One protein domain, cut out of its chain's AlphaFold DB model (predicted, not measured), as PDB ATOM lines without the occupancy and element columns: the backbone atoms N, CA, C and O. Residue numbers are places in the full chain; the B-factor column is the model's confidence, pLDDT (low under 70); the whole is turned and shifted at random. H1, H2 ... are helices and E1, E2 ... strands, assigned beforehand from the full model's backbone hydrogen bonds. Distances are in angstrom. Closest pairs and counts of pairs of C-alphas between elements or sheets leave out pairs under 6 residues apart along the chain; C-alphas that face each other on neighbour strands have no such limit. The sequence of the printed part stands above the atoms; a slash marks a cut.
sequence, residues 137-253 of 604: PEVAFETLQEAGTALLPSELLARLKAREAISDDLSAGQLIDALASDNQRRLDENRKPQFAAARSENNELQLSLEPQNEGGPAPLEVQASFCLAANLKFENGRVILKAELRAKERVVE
ATOM      1  N   PRO A 137     -19.581  -9.394 -47.309       88.56
ATOM      2  CA  PRO A 137     -20.278 -10.019 -46.184       88.56
ATOM      3  C   PRO A 137     -20.681  -9.053 -45.062       88.56
ATOM      4  O   PRO A 137     -21.736  -9.249 -44.471       88.56
ATOM      5  N   GLU A 138     -19.907  -8.000 -44.775       88.19
ATOM      6  CA  GLU A 138     -20.244  -7.042 -43.704       88.19
ATOM      7  C   GLU A 138     -21.520  -6.264 -44.061       88.19
ATOM      8  O   GLU A 138     -22.459  -6.205 -43.270       88.19
ATOM      9  N   VAL A 139     -21.624  -5.780 -45.302       88.06
ATOM     10  CA  VAL A 139     -22.828  -5.075 -45.778       88.06
ATOM     11  C   VAL A 139     -24.034  -6.013 -45.894       88.06
ATOM     12  O   VAL A 139     -25.171  -5.623 -45.619       88.06
ATOM     13  N   ALA A 140     -23.808  -7.263 -46.310       87.50
ATOM     14  CA  ALA A 140     -24.854  -8.280 -46.348       87.50
ATOM     15  C   ALA A 140     -25.365  -8.615 -44.935       87.50
ATOM     16  O   ALA A 140     -26.565  -8.806 -44.755       87.50
ATOM     17  N   PHE A 141     -24.483  -8.625 -43.929       89.56
ATOM     18  CA  PHE A 141     -24.862  -8.786 -42.528       89.56
ATOM     19  C   PHE A 141     -25.732  -7.617 -42.046       89.56
ATOM     20  O   PHE A 141     -26.838  -7.857 -41.570       89.56
ATOM     21  N   GLU A 142     -25.294  -6.367 -42.239       89.12
ATOM     22  CA  GLU A 142     -26.067  -5.170 -41.866       89.12
ATOM     23  C   GLU A 142     -27.458  -5.149 -42.525       89.12
ATOM     24  O   GLU A 142     -28.475  -4.965 -41.857       89.12
ATOM     25  N   THR A 143     -27.528  -5.391 -43.837       87.69
ATOM     26  CA  THR A 143     -28.794  -5.324 -44.590       87.69
ATOM     27  C   THR A 143     -29.759  -6.475 -44.291       87.69
ATOM     28  O   THR A 143     -30.971  -6.273 -44.387       87.69
ATOM     29  N   LEU A 144     -29.267  -7.651 -43.877       87.94
ATOM     30  CA  LEU A 144     -30.103  -8.728 -43.330       87.94
ATOM     31  C   LEU A 144     -30.529  -8.444 -41.878       87.94
ATOM     32  O   LEU A 144     -31.673  -8.716 -41.515       87.94
ATOM     33  N   GLN A 145     -29.649  -7.855 -41.062       89.25
ATOM     34  CA  GLN A 145     -29.945  -7.490 -39.672       89.25
ATOM     35  C   GLN A 145     -31.050  -6.429 -39.588       89.25
ATOM     36  O   GLN A 145     -31.966  -6.562 -38.778       89.25
ATOM     37  N   GLU A 146     -31.001  -5.408 -40.446       87.69
ATOM     38  CA  GLU A 146     -32.055  -4.394 -40.568       87.69
ATOM     39  C   GLU A 146     -33.372  -4.948 -41.123       87.69
ATOM     40  O   GLU A 146     -34.444  -4.469 -40.758       87.69
ATOM     41  N   ALA A 147     -33.308  -5.932 -42.026       86.25
ATOM     42  CA  ALA A 147     -34.505  -6.526 -42.612       86.25
ATOM     43  C   ALA A 147     -35.315  -7.327 -41.583       86.25
ATOM     44  O   ALA A 147     -36.539  -7.370 -41.679       86.25
ATOM     45  N   GLY A 148     -34.640  -7.986 -40.633       80.50
ATOM     46  CA  GLY A 148     -35.267  -8.843 -39.619       80.50
ATOM     47  C   GLY A 148     -35.935 -10.111 -40.173       80.50
ATOM     48  O   GLY A 148     -36.490 -10.896 -39.407       80.50
ATOM     49  N   THR A 149     -35.881 -10.326 -41.489       85.94
ATOM     50  CA  THR A 149     -36.488 -11.442 -42.219       85.94
ATOM     51  C   THR A 149     -35.491 -12.037 -43.210       85.94
ATOM     52  O   THR A 149     -34.508 -11.395 -43.586       85.94
ATOM     53  N   ALA A 150     -35.742 -13.269 -43.656       86.31
ATOM     54  CA  ALA A 150     -34.970 -13.858 -44.743       86.31
ATOM     55  C   ALA A 150     -35.291 -13.148 -46.074       86.31
ATOM     56  O   ALA A 150     -36.457 -12.856 -46.346       86.31
ATOM     57  N   LEU A 151     -34.271 -12.874 -46.891       88.06
ATOM     58  CA  LEU A 151     -34.397 -12.172 -48.177       88.06
ATOM     59  C   LEU A 151     -33.966 -13.055 -49.349       88.06
ATOM     60  O   LEU A 151     -33.080 -13.902 -49.212       88.06
ATOM     61  N   LEU A 152     -34.532 -12.813 -50.533       89.44
ATOM     62  CA  LEU A 152     -34.022 -13.411 -51.766       89.44
ATOM     63  C   LEU A 152     -32.657 -12.783 -52.140       89.44
ATOM     64  O   LEU A 152     -32.478 -11.573 -51.980       89.44
ATOM     65  N   PRO A 153     -31.694 -13.536 -52.712       86.50
ATOM     66  CA  PRO A 153     -30.406 -12.995 -53.170       86.50
ATOM     67  C   PRO A 153     -30.519 -11.808 -54.143       86.50
ATOM     68  O   PRO A 153     -29.647 -10.942 -54.170       86.50
ATOM     69  N   SER A 154     -31.594 -11.756 -54.936       88.06
ATOM     70  CA  SER A 154     -31.933 -10.646 -55.835       88.06
ATOM     71  C   SER A 154     -32.365  -9.384 -55.080       88.06
ATOM     72  O   SER A 154     -31.893  -8.294 -55.394       88.06
ATOM     73  N   GLU A 155     -33.219  -9.522 -54.065       88.38
ATOM     74  CA  GLU A 155     -33.666  -8.419 -53.203       88.38
ATOM     75  C   GLU A 155     -32.521  -7.886 -52.341       88.38
ATOM     76  O   GLU A 155     -32.362  -6.674 -52.197       88.38
ATOM     77  N   LEU A 156     -31.695  -8.791 -51.805       87.00
ATOM     78  CA  LEU A 156     -30.497  -8.450 -51.050       87.00
ATOM     79  C   LEU A 156     -29.527  -7.646 -51.932       87.00
ATOM     80  O   LEU A 156     -29.126  -6.551 -51.543       87.00
ATOM     81  N   LEU A 157     -29.243  -8.094 -53.164       87.88
ATOM     82  CA  LEU A 157     -28.466  -7.302 -54.130       87.88
ATOM     83  C   LEU A 157     -29.097  -5.943 -54.452       87.88
ATOM     84  O   LEU A 157     -28.369  -4.956 -54.545       87.88
ATOM     85  N   ALA A 158     -30.419  -5.868 -54.620       87.31
ATOM     86  CA  ALA A 158     -31.100  -4.607 -54.901       87.31
ATOM     87  C   ALA A 158     -30.931  -3.601 -53.748       87.31
ATOM     88  O   ALA A 158     -30.595  -2.442 -53.993       87.31
ATOM     89  N   ARG A 159     -31.069  -4.048 -52.489       88.25
ATOM     90  CA  ARG A 159     -30.815  -3.220 -51.294       88.25
ATOM     91  C   ARG A 159     -29.346  -2.806 -51.173       88.25
ATOM     92  O   ARG A 159     -29.066  -1.663 -50.826       88.25
ATOM     93  N   LEU A 160     -28.412  -3.704 -51.491       86.25
ATOM     94  CA  LEU A 160     -26.970  -3.443 -51.437       86.25
ATOM     95  C   LEU A 160     -26.515  -2.414 -52.490       86.25
ATOM     96  O   LEU A 160     -25.716  -1.531 -52.174       86.25
ATOM     97  N   LYS A 161     -27.063  -2.473 -53.713       86.31
ATOM     98  CA  LYS A 161     -26.802  -1.481 -54.775       86.31
ATOM     99  C   LYS A 161     -27.486  -0.142 -54.490       86.31
ATOM    100  O   LYS A 161     -26.856   0.899 -54.631       86.31
ATOM    101  N   ALA A 162     -28.711  -0.150 -53.955       86.06
ATOM    102  CA  ALA A 162     -29.408   1.064 -53.510       86.06
ATOM    103  C   ALA A 162     -28.697   1.826 -52.367       86.06
ATOM    104  O   ALA A 162     -29.049   2.970 -52.086       86.06
ATOM    105  N   ARG A 163     -27.698   1.213 -51.715       80.94
ATOM    106  CA  ARG A 163     -26.818   1.838 -50.710       80.94
ATOM    107  C   ARG A 163     -25.472   2.330 -51.258       80.94
ATOM    108  O   ARG A 163     -24.658   2.799 -50.472       80.94
ATOM    109  N   GLU A 164     -25.202   2.170 -52.557       80.25
ATOM    110  CA  GLU A 164     -23.867   2.339 -53.169       80.25
ATOM    111  C   GLU A 164     -22.740   1.560 -52.449       80.25
ATOM    112  O   GLU A 164     -21.562   1.906 -52.531       80.25
ATOM    113  N   ALA A 165     -23.080   0.493 -51.721       76.62
ATOM    114  CA  ALA A 165     -22.139  -0.205 -50.847       76.62
ATOM    115  C   ALA A 165     -21.369  -1.337 -51.553       76.62
ATOM    116  O   ALA A 165     -20.441  -1.907 -50.978       76.62
ATOM    117  N   ILE A 166     -21.740  -1.659 -52.795       80.31
ATOM    118  CA  ILE A 166     -21.173  -2.714 -53.647       80.31
ATOM    119  C   ILE A 166     -21.151  -2.216 -55.106       80.31
ATOM    120  O   ILE A 166     -21.973  -1.386 -55.484       80.31
ATOM    121  N   SER A 167     -20.244  -2.747 -55.936       81.69
ATOM    122  CA  SER A 167     -20.226  -2.503 -57.389       81.69
ATOM    123  C   SER A 167     -21.498  -2.989 -58.103       81.69
ATOM    124  O   SER A 167     -21.970  -4.109 -57.870       81.69
ATOM    125  N   ASP A 168     -21.988  -2.203 -59.060       77.38
ATOM    126  CA  ASP A 168     -23.161  -2.531 -59.880       77.38
ATOM    127  C   ASP A 168     -22.997  -3.803 -60.727       77.38
ATOM    128  O   ASP A 168     -23.989  -4.466 -61.032       77.38
ATOM    129  N   ASP A 169     -21.762  -4.223 -61.012       80.62
ATOM    130  CA  ASP A 169     -21.461  -5.468 -61.733       80.62
ATOM    131  C   ASP A 169     -21.699  -6.749 -60.905       80.62
ATOM    132  O   ASP A 169     -21.661  -7.850 -61.459       80.62
ATOM    133  N   LEU A 170     -21.921  -6.664 -59.581       84.25
ATOM    134  CA  LEU A 170     -22.021  -7.874 -58.751       84.25
ATOM    135  C   LEU A 170     -23.281  -8.694 -59.086       84.25
ATOM    136  O   LEU A 170     -24.410  -8.194 -59.018       84.25
ATOM    137  N   SER A 171     -23.070  -9.976 -59.395       88.25
ATOM    138  CA  SER A 171     -24.114 -10.969 -59.671       88.25
ATOM    139  C   SER A 171     -24.503 -11.790 -58.434       88.25
ATOM    140  O   SER A 171     -23.730 -11.931 -57.485       88.25
ATOM    141  N   ALA A 172     -25.697 -12.395 -58.459       85.56
ATOM    142  CA  ALA A 172     -26.207 -13.195 -57.339       85.56
ATOM    143  C   ALA A 172     -25.313 -14.405 -57.013       85.56
ATOM    144  O   ALA A 172     -25.139 -14.737 -55.845       85.56
ATOM    145  N   GLY A 173     -24.692 -15.017 -58.029       85.25
ATOM    146  CA  GLY A 173     -23.730 -16.105 -57.831       85.25
ATOM    147  C   GLY A 173     -22.495 -15.657 -57.049       85.25
ATOM    148  O   GLY A 173     -22.120 -16.314 -56.087       85.25
ATOM    149  N   GLN A 174     -21.922 -14.497 -57.387       86.50
ATOM    150  CA  GLN A 174     -20.754 -13.953 -56.682       86.50
ATOM    151  C   GLN A 174     -21.078 -13.531 -55.241       86.50
ATOM    152  O   GLN A 174     -20.231 -13.688 -54.367       86.50
ATOM    153  N   LEU A 175     -22.293 -13.029 -54.975       87.75
ATOM    154  CA  LEU A 175     -22.748 -12.770 -53.605       87.75
ATOM    155  C   LEU A 175     -22.834 -14.077 -52.797       87.75
ATOM    156  O   LEU A 175     -22.301 -14.148 -51.695       87.75
ATOM    157  N   ILE A 176     -23.450 -15.120 -53.357       89.12
ATOM    158  CA  ILE A 176     -23.588 -16.431 -52.702       89.12
ATOM    159  C   ILE A 176     -22.214 -17.081 -52.459       89.12
ATOM    160  O   ILE A 176     -21.958 -17.546 -51.348       89.12
ATOM    161  N   ASP A 177     -21.315 -17.057 -53.448       88.38
ATOM    162  CA  ASP A 177     -19.938 -17.561 -53.321       88.38
ATOM    163  C   ASP A 177     -19.155 -16.795 -52.229       88.38
ATOM    164  O   ASP A 177     -18.428 -17.406 -51.443       88.38
ATOM    165  N   ALA A 178     -19.336 -15.470 -52.122       88.19
ATOM    166  CA  ALA A 178     -18.697 -14.647 -51.090       88.19
ATOM    167  C   ALA A 178     -19.214 -14.951 -49.671       88.19
ATOM    168  O   ALA A 178     -18.413 -15.065 -48.743       88.19
ATOM    169  N   LEU A 179     -20.528 -15.130 -49.496       90.31
ATOM    170  CA  LEU A 179     -21.126 -15.493 -48.202       90.31
ATOM    171  C   LEU A 179     -20.733 -16.916 -47.770       90.31
ATOM    172  O   LEU A 179     -20.384 -17.131 -46.609       90.31
ATOM    173  N   ALA A 180     -20.697 -17.869 -48.709       89.00
ATOM    174  CA  ALA A 180     -20.208 -19.225 -48.457       89.00
ATOM    175  C   ALA A 180     -18.730 -19.227 -48.022       89.00
ATOM    176  O   ALA A 180     -18.358 -19.939 -47.085       89.00
ATOM    177  N   SER A 181     -17.897 -18.407 -48.673       88.81
ATOM    178  CA  SER A 181     -16.478 -18.245 -48.342       88.81
ATOM    179  C   SER A 181     -16.265 -17.609 -46.961       88.81
ATOM    180  O   SER A 181     -15.427 -18.085 -46.197       88.81
ATOM    181  N   ASP A 182     -17.053 -16.598 -46.586       87.94
ATOM    182  CA  ASP A 182     -16.939 -15.930 -45.280       87.94
ATOM    183  C   ASP A 182     -17.444 -16.809 -44.115       87.94
ATOM    184  O   ASP A 182     -16.849 -16.831 -43.035       87.94
ATOM    185  N   ASN A 183     -18.480 -17.625 -44.345       90.50
ATOM    186  CA  ASN A 183     -18.854 -18.698 -43.421       90.50
ATOM    187  C   ASN A 183     -17.732 -19.740 -43.265       90.50
ATOM    188  O   ASN A 183     -17.407 -20.110 -42.136       90.50
ATOM    189  N   GLN A 184     -17.109 -20.186 -44.367       88.06
ATOM    190  CA  GLN A 184     -15.997 -21.145 -44.310       88.06
ATOM    191  C   GLN A 184     -14.820 -20.566 -43.530       88.06
ATOM    192  O   GLN A 184     -14.255 -21.233 -42.673       88.06
ATOM    193  N   ARG A 185     -14.483 -19.298 -43.784       88.19
ATOM    194  CA  ARG A 185     -13.439 -18.590 -43.052       88.19
ATOM    195  C   ARG A 185     -13.735 -18.553 -41.552       88.19
ATOM    196  O   ARG A 185     -12.819 -18.778 -40.767       88.19
ATOM    197  N   ARG A 186     -14.985 -18.312 -41.132       86.50
ATOM    198  CA  ARG A 186     -15.339 -18.374 -39.704       86.50
ATOM    199  C   ARG A 186     -15.186 -19.779 -39.129       86.50
ATOM    200  O   ARG A 186     -14.642 -19.885 -38.037       86.50
ATOM    201  N   LEU A 187     -15.558 -20.833 -39.856       86.50
ATOM    202  CA  LEU A 187     -15.307 -22.214 -39.421       86.50
ATOM    203  C   LEU A 187     -13.813 -22.514 -39.251       86.50
ATOM    204  O   LEU A 187     -13.417 -23.041 -38.213       86.50
ATOM    205  N   ASP A 188     -12.981 -22.124 -40.220       85.69
ATOM    206  CA  ASP A 188     -11.523 -22.265 -40.150       85.69
ATOM    207  C   ASP A 188     -10.936 -21.418 -38.979       85.69
ATOM    208  O   ASP A 188      -9.979 -21.832 -38.323       85.69
ATOM    209  N   GLU A 189     -11.558 -20.282 -38.622       87.31
ATOM    210  CA  GLU A 189     -11.281 -19.476 -37.412       87.31
ATOM    211  C   GLU A 189     -11.926 -20.032 -36.109       87.31
ATOM    212  O   GLU A 189     -11.850 -19.383 -35.064       87.31
ATOM    213  N   ASN A 190     -12.544 -21.225 -36.128       83.50
ATOM    214  CA  ASN A 190     -13.287 -21.855 -35.013       83.50
ATOM    215  C   ASN A 190     -14.462 -21.013 -34.459       83.50
ATOM    216  O   ASN A 190     -14.849 -21.119 -33.294       83.50
ATOM    217  N   ARG A 191     -15.052 -20.170 -35.306       84.44
ATOM    218  CA  ARG A 191     -16.221 -19.324 -35.030       84.44
ATOM    219  C   ARG A 191     -17.469 -19.924 -35.683       84.44
ATOM    220  O   ARG A 191     -17.385 -20.610 -36.700       84.44
ATOM    221  N   LYS A 192     -18.649 -19.630 -35.126       85.44
ATOM    222  CA  LYS A 192     -19.918 -19.965 -35.788       85.44
ATOM    223  C   LYS A 192     -20.022 -19.221 -37.136       85.44
ATOM    224  O   LYS A 192     -19.578 -18.069 -37.218       85.44
ATOM    225  N   PRO A 193     -20.615 -19.832 -38.179       87.44
ATOM    226  CA  PRO A 193     -21.040 -19.100 -39.369       87.44
ATOM    227  C   PRO A 193     -22.065 -18.013 -39.002       87.44
ATOM    228  O   PRO A 193     -22.695 -18.059 -37.940       87.44
ATOM    229  N   GLN A 194     -22.207 -17.014 -39.874       87.00
ATOM    230  CA  GLN A 194     -23.145 -15.900 -39.679       87.00
ATOM    231  C   GLN A 194     -24.358 -15.981 -40.601       87.00
ATOM    232  O   GLN A 194     -25.430 -15.521 -40.215       87.00
ATOM    233  N   PHE A 195     -24.206 -16.569 -41.787       89.12
ATOM    234  CA  PHE A 195     -25.271 -16.654 -42.781       89.12
ATOM    235  C   PHE A 195     -25.852 -18.061 -42.813       89.12
ATOM    236  O   PHE A 195     -25.117 -19.033 -42.990       89.12
ATOM    237  N   ALA A 196     -27.168 -18.162 -42.694       86.88
ATOM    238  CA  ALA A 196     -27.921 -19.363 -43.009       86.88
ATOM    239  C   ALA A 196     -28.572 -19.199 -44.389       86.88
ATOM    240  O   ALA A 196     -28.842 -18.082 -44.844       86.88
ATOM    241  N   ALA A 197     -28.825 -20.315 -45.069       87.19
ATOM    242  CA  ALA A 197     -29.614 -20.313 -46.290       87.19
ATOM    243  C   ALA A 197     -30.611 -21.468 -46.279       87.19
ATOM    244  O   ALA A 197     -30.253 -22.618 -46.027       87.19
ATOM    245  N   ALA A 198     -31.865 -21.145 -46.572       86.00
ATOM    246  CA  ALA A 198     -32.971 -22.085 -46.658       86.00
ATOM    247  C   ALA A 198     -33.584 -22.042 -48.062       86.00
ATOM    248  O   ALA A 198     -33.352 -21.105 -48.831       86.00
ATOM    249  N   ARG A 199     -34.391 -23.048 -48.401       84.44
ATOM    250  CA  ARG A 199     -35.260 -22.999 -49.581       84.44
ATOM    251  C   ARG A 199     -36.712 -22.910 -49.135       84.44
ATOM    252  O   ARG A 199     -37.142 -23.694 -48.294       84.44
ATOM    253  N   SER A 200     -37.428 -21.939 -49.693       80.00
ATOM    254  CA  SER A 200     -38.867 -21.756 -49.490       80.00
ATOM    255  C   SER A 200     -39.666 -22.882 -50.162       80.00
ATOM    256  O   SER A 200     -39.126 -23.625 -50.985       80.00
ATOM    257  N   GLU A 201     -40.964 -22.976 -49.872       75.44
ATOM    258  CA  GLU A 201     -41.896 -23.936 -50.491       75.44
ATOM    259  C   GLU A 201     -41.893 -23.840 -52.031       75.44
ATOM    260  O   GLU A 201     -41.975 -24.853 -52.723       75.44
ATOM    261  N   ASN A 202     -41.664 -22.637 -52.573       75.19
ATOM    262  CA  ASN A 202     -41.496 -22.372 -54.009       75.19
ATOM    263  C   ASN A 202     -40.122 -22.797 -54.583       75.19
ATOM    264  O   ASN A 202     -39.802 -22.469 -55.724       75.19
ATOM    265  N   ASN A 203     -39.281 -23.495 -53.809       79.00
ATOM    266  CA  ASN A 203     -37.894 -23.860 -54.143       79.00
ATOM    267  C   ASN A 203     -36.952 -22.649 -54.377       79.00
ATOM    268  O   ASN A 203     -35.881 -22.774 -54.974       79.00
ATOM    269  N   GLU A 204     -37.326 -21.467 -53.887       83.69
ATOM    270  CA  GLU A 204     -36.515 -20.247 -53.959       83.69
ATOM    271  C   GLU A 204     -35.507 -20.187 -52.806       83.69
ATOM    272  O   GLU A 204     -35.840 -20.507 -51.664       83.69
ATOM    273  N   LEU A 205     -34.271 -19.769 -53.097       86.69
ATOM    274  CA  LEU A 205     -33.219 -19.598 -52.094       86.69
ATOM    275  C   LEU A 205     -33.475 -18.332 -51.272       86.69
ATOM    276  O   LEU A 205     -33.546 -17.245 -51.840       86.69
ATOM    277  N   GLN A 206     -33.544 -18.468 -49.951       89.12
ATOM    278  CA  GLN A 206     -33.644 -17.358 -49.005       89.12
ATOM    279  C   GLN A 206     -32.402 -17.325 -48.110       89.12
ATOM    280  O   GLN A 206     -31.942 -18.365 -47.635       89.12
ATOM    281  N   LEU A 207     -31.860 -16.126 -47.893       87.88
ATOM    282  CA  LEU A 207     -30.686 -15.860 -47.062       87.88
ATOM    283  C   LEU A 207     -31.121 -15.194 -45.754       87.88
ATOM    284  O   LEU A 207     -31.917 -14.254 -45.776       87.88
ATOM    285  N   SER A 208     -30.589 -15.658 -44.627       87.56
ATOM    286  CA  SER A 208     -30.874 -15.132 -43.287       87.56
ATOM    287  C   SER A 208     -29.621 -15.134 -42.406       87.56
ATOM    288  O   SER A 208     -28.569 -15.646 -42.792       87.56
ATOM    289  N   LEU A 209     -29.719 -14.539 -41.214       86.88
ATOM    290  CA  LEU A 209     -28.668 -14.612 -40.198       86.88
ATOM    291  C   LEU A 209     -28.901 -15.807 -39.267       86.88
ATOM    292  O   LEU A 209     -30.023 -16.031 -38.815       86.88
ATOM    293  N   GLU A 210     -27.835 -16.543 -38.953       82.88
ATOM    294  CA  GLU A 210     -27.879 -17.677 -38.025       82.88
ATOM    295  C   GLU A 210     -27.905 -17.176 -36.563       82.88
ATOM    296  O   GLU A 210     -26.991 -16.443 -36.148       82.88
ATOM    297  N   PRO A 211     -28.915 -17.549 -35.749       75.44
ATOM    298  CA  PRO A 211     -29.032 -17.088 -34.370       75.44
ATOM    299  C   PRO A 211     -27.886 -17.623 -33.502       75.44
ATOM    300  O   PRO A 211     -27.773 -18.815 -33.232       75.44
ATOM    301  N   GLN A 212     -27.061 -16.718 -32.974       68.06
ATOM    302  CA  GLN A 212     -25.818 -17.066 -32.265       68.06
ATOM    303  C   GLN A 212     -26.004 -17.762 -30.897       68.06
ATOM    304  O   GLN A 212     -25.007 -18.096 -30.250       68.06
ATOM    305  N   ASN A 213     -27.245 -18.036 -30.476       66.69
ATOM    306  CA  ASN A 213     -27.602 -18.700 -29.216       66.69
ATOM    307  C   ASN A 213     -26.864 -20.035 -28.996       66.69
ATOM    308  O   ASN A 213     -26.505 -20.752 -29.931       66.69
ATOM    309  N   GLU A 214     -26.661 -20.399 -27.730       55.19
ATOM    310  CA  GLU A 214     -25.816 -21.533 -27.318       55.19
ATOM    311  C   GLU A 214     -26.437 -22.929 -27.545       55.19
ATOM    312  O   GLU A 214     -25.796 -23.931 -27.250       55.19
ATOM    313  N   GLY A 215     -27.647 -23.009 -28.114       57.38
ATOM    314  CA  GLY A 215     -28.371 -24.259 -28.405       57.38
ATOM    315  C   GLY A 215     -28.735 -24.479 -29.882       57.38
ATOM    316  O   GLY A 215     -29.719 -25.157 -30.156       57.38
ATOM    317  N   GLY A 216     -28.013 -23.854 -30.818       62.91
ATOM    318  CA  GLY A 216     -28.210 -24.042 -32.265       62.91
ATOM    319  C   GLY A 216     -27.579 -25.332 -32.832       62.91
ATOM    320  O   GLY A 216     -26.857 -26.023 -32.111       62.91
ATOM    321  N   PRO A 217     -27.830 -25.651 -34.119       74.44
ATOM    322  CA  PRO A 217     -27.188 -26.764 -34.834       74.44
ATOM    323  C   PRO A 217     -25.659 -26.611 -34.917       74.44
ATOM    324  O   PRO A 217     -25.101 -25.538 -34.665       74.44
ATOM    325  N   ALA A 218     -24.949 -27.686 -35.271       82.06
ATOM    326  CA  ALA A 218     -23.491 -27.659 -35.291       82.06
ATOM    327  C   ALA A 218     -22.960 -26.718 -36.397       82.06
ATOM    328  O   ALA A 218     -23.523 -26.672 -37.493       82.06
ATOM    329  N   PRO A 219     -21.830 -26.007 -36.190       81.56
ATOM    330  CA  PRO A 219     -21.319 -25.043 -37.172       81.56
ATOM    331  C   PRO A 219     -21.086 -25.631 -38.578       81.56
ATOM    332  O   PRO A 219     -21.334 -24.965 -39.582       81.56
ATOM    333  N   LEU A 220     -20.661 -26.898 -38.654       83.38
ATOM    334  CA  LEU A 220     -20.489 -27.633 -39.912       83.38
ATOM    335  C   LEU A 220     -21.826 -27.965 -40.598       83.38
ATOM    336  O   LEU A 220     -21.885 -27.981 -41.823       83.38
ATOM    337  N   GLU A 221     -22.895 -28.199 -39.834       84.75
ATOM    338  CA  GLU A 221     -24.238 -28.483 -40.362       84.75
ATOM    339  C   GLU A 221     -24.862 -27.228 -40.980       84.75
ATOM    340  O   GLU A 221     -25.460 -27.319 -42.049       84.75
ATOM    341  N   VAL A 222     -24.657 -26.053 -40.369       84.31
ATOM    342  CA  VAL A 222     -25.105 -24.758 -40.920       84.31
ATOM    343  C   VAL A 222     -24.399 -24.439 -42.242       84.31
ATOM    344  O   VAL A 222     -25.030 -23.978 -43.189       84.31
ATOM    345  N   GLN A 223     -23.099 -24.729 -42.359       85.94
ATOM    346  CA  GLN A 223     -22.387 -24.536 -43.626       85.94
ATOM    347  C   GLN A 223     -22.766 -25.588 -44.678       85.94
ATOM    348  O   GLN A 223     -22.894 -25.258 -45.858       85.94
ATOM    349  N   ALA A 224     -22.983 -26.843 -44.275       85.25
ATOM    350  CA  ALA A 224     -23.460 -27.884 -45.181       85.25
ATOM    351  C   ALA A 224     -24.867 -27.560 -45.717       85.25
ATOM    352  O   ALA A 224     -25.090 -27.652 -46.924       85.25
ATOM    353  N   SER A 225     -25.793 -27.113 -44.859       86.12
ATOM    354  CA  SER A 225     -27.135 -26.690 -45.273       86.12
ATOM    355  C   SER A 225     -27.090 -25.442 -46.160       86.12
ATOM    356  O   SER A 225     -27.751 -25.434 -47.201       86.12
ATOM    357  N   PHE A 226     -26.228 -24.462 -45.850       86.81
ATOM    358  CA  PHE A 226     -25.977 -23.309 -46.720       86.81
ATOM    359  C   PHE A 226     -25.533 -23.750 -48.121       86.81
ATOM    360  O   PHE A 226     -26.103 -23.312 -49.120       86.81
ATOM    361  N   CYS A 227     -24.554 -24.657 -48.218       86.75
ATOM    362  CA  CYS A 227     -24.043 -25.150 -49.500       86.75
ATOM    363  C   CYS A 227     -25.094 -25.944 -50.287       86.75
ATOM    364  O   CYS A 227     -25.231 -25.741 -51.495       86.75
ATOM    365  N   LEU A 228     -25.871 -26.799 -49.616       86.19
ATOM    366  CA  LEU A 228     -26.968 -27.555 -50.228       86.19
ATOM    367  C   LEU A 228     -28.061 -26.618 -50.765       86.19
ATOM    368  O   LEU A 228     -28.471 -26.749 -51.920       86.19
ATOM    369  N   ALA A 229     -28.482 -25.621 -49.983       85.44
ATOM    370  CA  ALA A 229     -29.454 -24.621 -50.418       85.44
ATOM    371  C   ALA A 229     -28.917 -23.781 -51.595       85.44
ATOM    372  O   ALA A 229     -29.613 -23.599 -52.600       85.44
ATOM    373  N   ALA A 230     -27.658 -23.341 -51.528       83.88
ATOM    374  CA  ALA A 230     -26.968 -22.584 -52.575       83.88
ATOM    375  C   ALA A 230     -26.632 -23.398 -53.846       83.88
ATOM    376  O   ALA A 230     -26.236 -22.816 -54.861       83.88
ATOM    377  N   ASN A 231     -26.783 -24.728 -53.813       84.94
ATOM    378  CA  ASN A 231     -26.297 -25.651 -54.843       84.94
ATOM    379  C   ASN A 231     -24.797 -25.427 -55.144       84.94
ATOM    380  O   ASN A 231     -24.384 -25.152 -56.279       84.94
ATOM    381  N   LEU A 232     -23.992 -25.471 -54.079       84.50
ATOM    382  CA  LEU A 232     -22.529 -25.466 -54.079       84.50
ATOM    383  C   LEU A 232     -22.013 -26.838 -53.634       84.50
ATOM    384  O   LEU A 232     -22.656 -27.524 -52.840       84.50
ATOM    385  N   LYS A 233     -20.836 -27.240 -54.122       82.25
ATOM    386  CA  LYS A 233     -20.195 -28.476 -53.660       82.25
ATOM    387  C   LYS A 233     -19.568 -28.260 -52.285       82.25
ATOM    388  O   LYS A 233     -18.847 -27.284 -52.085       82.25
ATOM    389  N   PHE A 234     -19.806 -29.199 -51.376       82.69
ATOM    390  CA  PHE A 234     -19.196 -29.249 -50.052       82.69
ATOM    391  C   PHE A 234     -18.543 -30.621 -49.872       82.69
ATOM    392  O   PHE A 234     -19.229 -31.642 -49.855       82.69
ATOM    393  N   GLU A 235     -17.215 -30.654 -49.797       80.56
ATOM    394  CA  GLU A 235     -16.412 -31.879 -49.745       80.56
ATOM    395  C   GLU A 235     -15.358 -31.728 -48.637       80.56
ATOM    396  O   GLU A 235     -14.739 -30.674 -48.496       80.56
ATOM    397  N   ASN A 236     -15.147 -32.769 -47.824       75.94
ATOM    398  CA  ASN A 236     -14.139 -32.793 -46.747       75.94
ATOM    399  C   ASN A 236     -14.201 -31.599 -45.761       75.94
ATOM    400  O   ASN A 236     -13.172 -31.144 -45.264       75.94
ATOM    401  N   GLY A 237     -15.402 -31.077 -45.482       75.12
ATOM    402  CA  GLY A 237     -15.605 -29.937 -44.576       75.12
ATOM    403  C   GLY A 237     -15.330 -28.559 -45.193       75.12
ATOM    404  O   GLY A 237     -15.261 -27.576 -44.454       75.12
ATOM    405  N   ARG A 238     -15.163 -28.472 -46.522       78.38
ATOM    406  CA  ARG A 238     -14.912 -27.222 -47.253       78.38
ATOM    407  C   ARG A 238     -15.853 -27.027 -48.437       78.38
ATOM    408  O   ARG A 238     -16.192 -27.972 -49.147       78.38
ATOM    409  N   VAL A 239     -16.225 -25.771 -48.680       81.88
ATOM    410  CA  VAL A 239     -16.881 -25.345 -49.926       81.88
ATOM    411  C   VAL A 239     -15.883 -25.415 -51.081       81.88
ATOM    412  O   VAL A 239     -14.744 -24.980 -50.930       81.88
ATOM    413  N   ILE A 240     -16.319 -25.910 -52.239       81.31
ATOM    414  CA  ILE A 240     -15.581 -25.813 -53.503       81.31
ATOM    415  C   ILE A 240     -16.337 -24.855 -54.423       81.31
ATOM    416  O   ILE A 240     -17.487 -25.113 -54.796       81.31
ATOM    417  N   LEU A 241     -15.694 -23.751 -54.807       80.94
ATOM    418  CA  LEU A 241     -16.334 -22.717 -55.619       80.94
ATOM    419  C   LEU A 241     -16.355 -23.100 -57.107       80.94
ATOM    420  O   LEU A 241     -15.436 -23.725 -57.642       80.94
ATOM    421  N   LYS A 242     -17.394 -22.659 -57.825       73.88
ATOM    422  CA  LYS A 242     -17.582 -22.962 -59.261       73.88
ATOM    423  C   LYS A 242     -16.461 -22.393 -60.146       73.88
ATOM    424  O   LYS A 242     -16.191 -22.936 -61.217       73.88
ATOM    425  N   ALA A 243     -15.779 -21.343 -59.688       69.75
ATOM    426  CA  ALA A 243     -14.583 -20.802 -60.333       69.75
ATOM    427  C   ALA A 243     -13.356 -21.729 -60.201       69.75
ATOM    428  O   ALA A 243     -12.591 -21.865 -61.154       69.75
ATOM    429  N   GLU A 244     -13.181 -22.400 -59.059       68.69
ATOM    430  CA  GLU A 244     -12.033 -23.281 -58.794       68.69
ATOM    431  C   GLU A 244     -12.117 -24.591 -59.580       68.69
ATOM    432  O   GLU A 244     -11.097 -25.102 -60.039       68.69
ATOM    433  N   LEU A 245     -13.332 -25.118 -59.772       67.56
ATOM    434  CA  LEU A 245     -13.580 -26.276 -60.638       67.56
ATOM    435  C   LEU A 245     -13.166 -25.965 -62.081       67.56
ATOM    436  O   LEU A 245     -12.299 -26.646 -62.619       67.56
ATOM    437  N   ARG A 246     -13.652 -24.848 -62.641       67.50
ATOM    438  CA  ARG A 246     -13.264 -24.373 -63.983       67.50
ATOM    439  C   ARG A 246     -11.770 -24.086 -64.129       67.50
ATOM    440  O   ARG A 246     -11.220 -24.243 -65.217       67.50
ATOM    441  N   ALA A 247     -11.103 -23.655 -63.057       65.62
ATOM    442  CA  ALA A 247      -9.655 -23.467 -63.058       65.62
ATOM    443  C   ALA A 247      -8.902 -24.809 -63.107       65.62
ATOM    444  O   ALA A 247      -7.929 -24.924 -63.846       65.62
ATOM    445  N   LYS A 248      -9.365 -25.831 -62.371       64.69
ATOM    446  CA  LYS A 248      -8.800 -27.192 -62.415       64.69
ATOM    447  C   LYS A 248      -9.043 -27.871 -63.765       64.69
ATOM    448  O   LYS A 248      -8.111 -28.445 -64.316       64.69
ATOM    449  N   GLU A 249     -10.254 -27.761 -64.308       60.97
ATOM    450  CA  GLU A 249     -10.648 -28.325 -65.610       60.97
ATOM    451  C   GLU A 249      -9.718 -27.835 -66.736       60.97
ATOM    452  O   GLU A 249      -9.113 -28.650 -67.431       60.97
ATOM    453  N   ARG A 250      -9.477 -26.519 -66.826       60.38
ATOM    454  CA  ARG A 250      -8.574 -25.924 -67.830       60.38
ATOM    455  C   ARG A 250      -7.119 -26.380 -67.733       60.38
ATOM    456  O   ARG A 250      -6.439 -26.431 -68.751       60.38
ATOM    457  N   VAL A 251      -6.624 -26.686 -66.531       60.03
ATOM    458  CA  VAL A 251      -5.252 -27.195 -66.354       60.03
ATOM    459  C   VAL A 251      -5.125 -28.611 -66.924       60.03
ATOM    460  O   VAL A 251      -4.096 -28.933 -67.514       60.03
ATOM    461  N   VAL A 252      -6.180 -29.427 -66.819       58.81
ATOM    462  CA  VAL A 252      -6.225 -30.777 -67.406       58.81
ATOM    463  C   VAL A 252      -6.321 -30.722 -68.935       58.81
ATOM    464  O   VAL A 252      -5.632 -31.490 -69.598       58.81
ATOM    465  N   GLU A 253      -7.089 -29.785 -69.504       56.25
ATOM    466  CA  GLU A 253      -7.158 -29.568 -70.965       56.25
ATOM    467  C   GLU A 253      -5.823 -29.116 -71.589       56.25
ATOM    468  O   GLU A 253      -5.622 -29.283 -72.789       56.25
TER     469      GLU A 253
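AT A GLANCE: This is residues 137 to 253 of the 604 residues of the protein "HTH HARE-type domain-containing protein" of Archangium gephyra (UniProt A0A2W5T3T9). Helices H3 and H4 run side by side in opposite directions at the core, and the hairpin E1 E2 packs between H4 and the crossed helices H1 and H2. A smaller hairpin packs with E3 on H4 and E4 on H3, and residues 246 to 253 of H5 stick out beyond it. The printed part has 117 residues, with five named helices and four named strands in the order H1 H2 H3 E1 E2 H4 E3 E4 H5; both two-stranded sheets are antiparallel, and the class is mixed. The whole is compact, with a radius of gyration of the C-alphas of 14.6 A and spans of 46 by 38 by 31 A.

IN THESE COORDINATES: H1, residues 137 to 147, begins at C-alpha 137 (-20.278, -10.019, -46.184). H2 is residues 153 to 161, and H3, residues 172 to 188, is 24.4 A long. E1 is 195 to 199, E2 205 to 209, H4 219 to 230, E3 233 to 235 and E4 238 to 240. H5, residues 242 to 253, is 17.0 A long and ends at C-alpha 253 (-7.158, -29.568, -70.965).

HOW THE PARTS SIT: The hub H3 touches H4 at a shallow tilt of 12 degrees, opposite ways; their closest C-alphas, Asn 183 and Gln 223, are 6.8 A apart. With residues 172 to 176 alone it touches H2, about perpendicular at 87 degrees, closest at C-alphas 172 and 153, 5.9 A. In hairpin E1 E2, N 196 and O 208 are 2.9 A apart; in hairpin E3 E4, N 235 and O 238 are 2.9 A apart. In the five helices every O i to N i+4 pair is within hydrogen-bond range.

THE WHOLE: The farthest C-alphas, Glu 214 and Glu 253, are 48.1 A apart. The printed part has no cut, and no link is long. pLDDT is under 70 at residues 212 to 216 and 243 to 253.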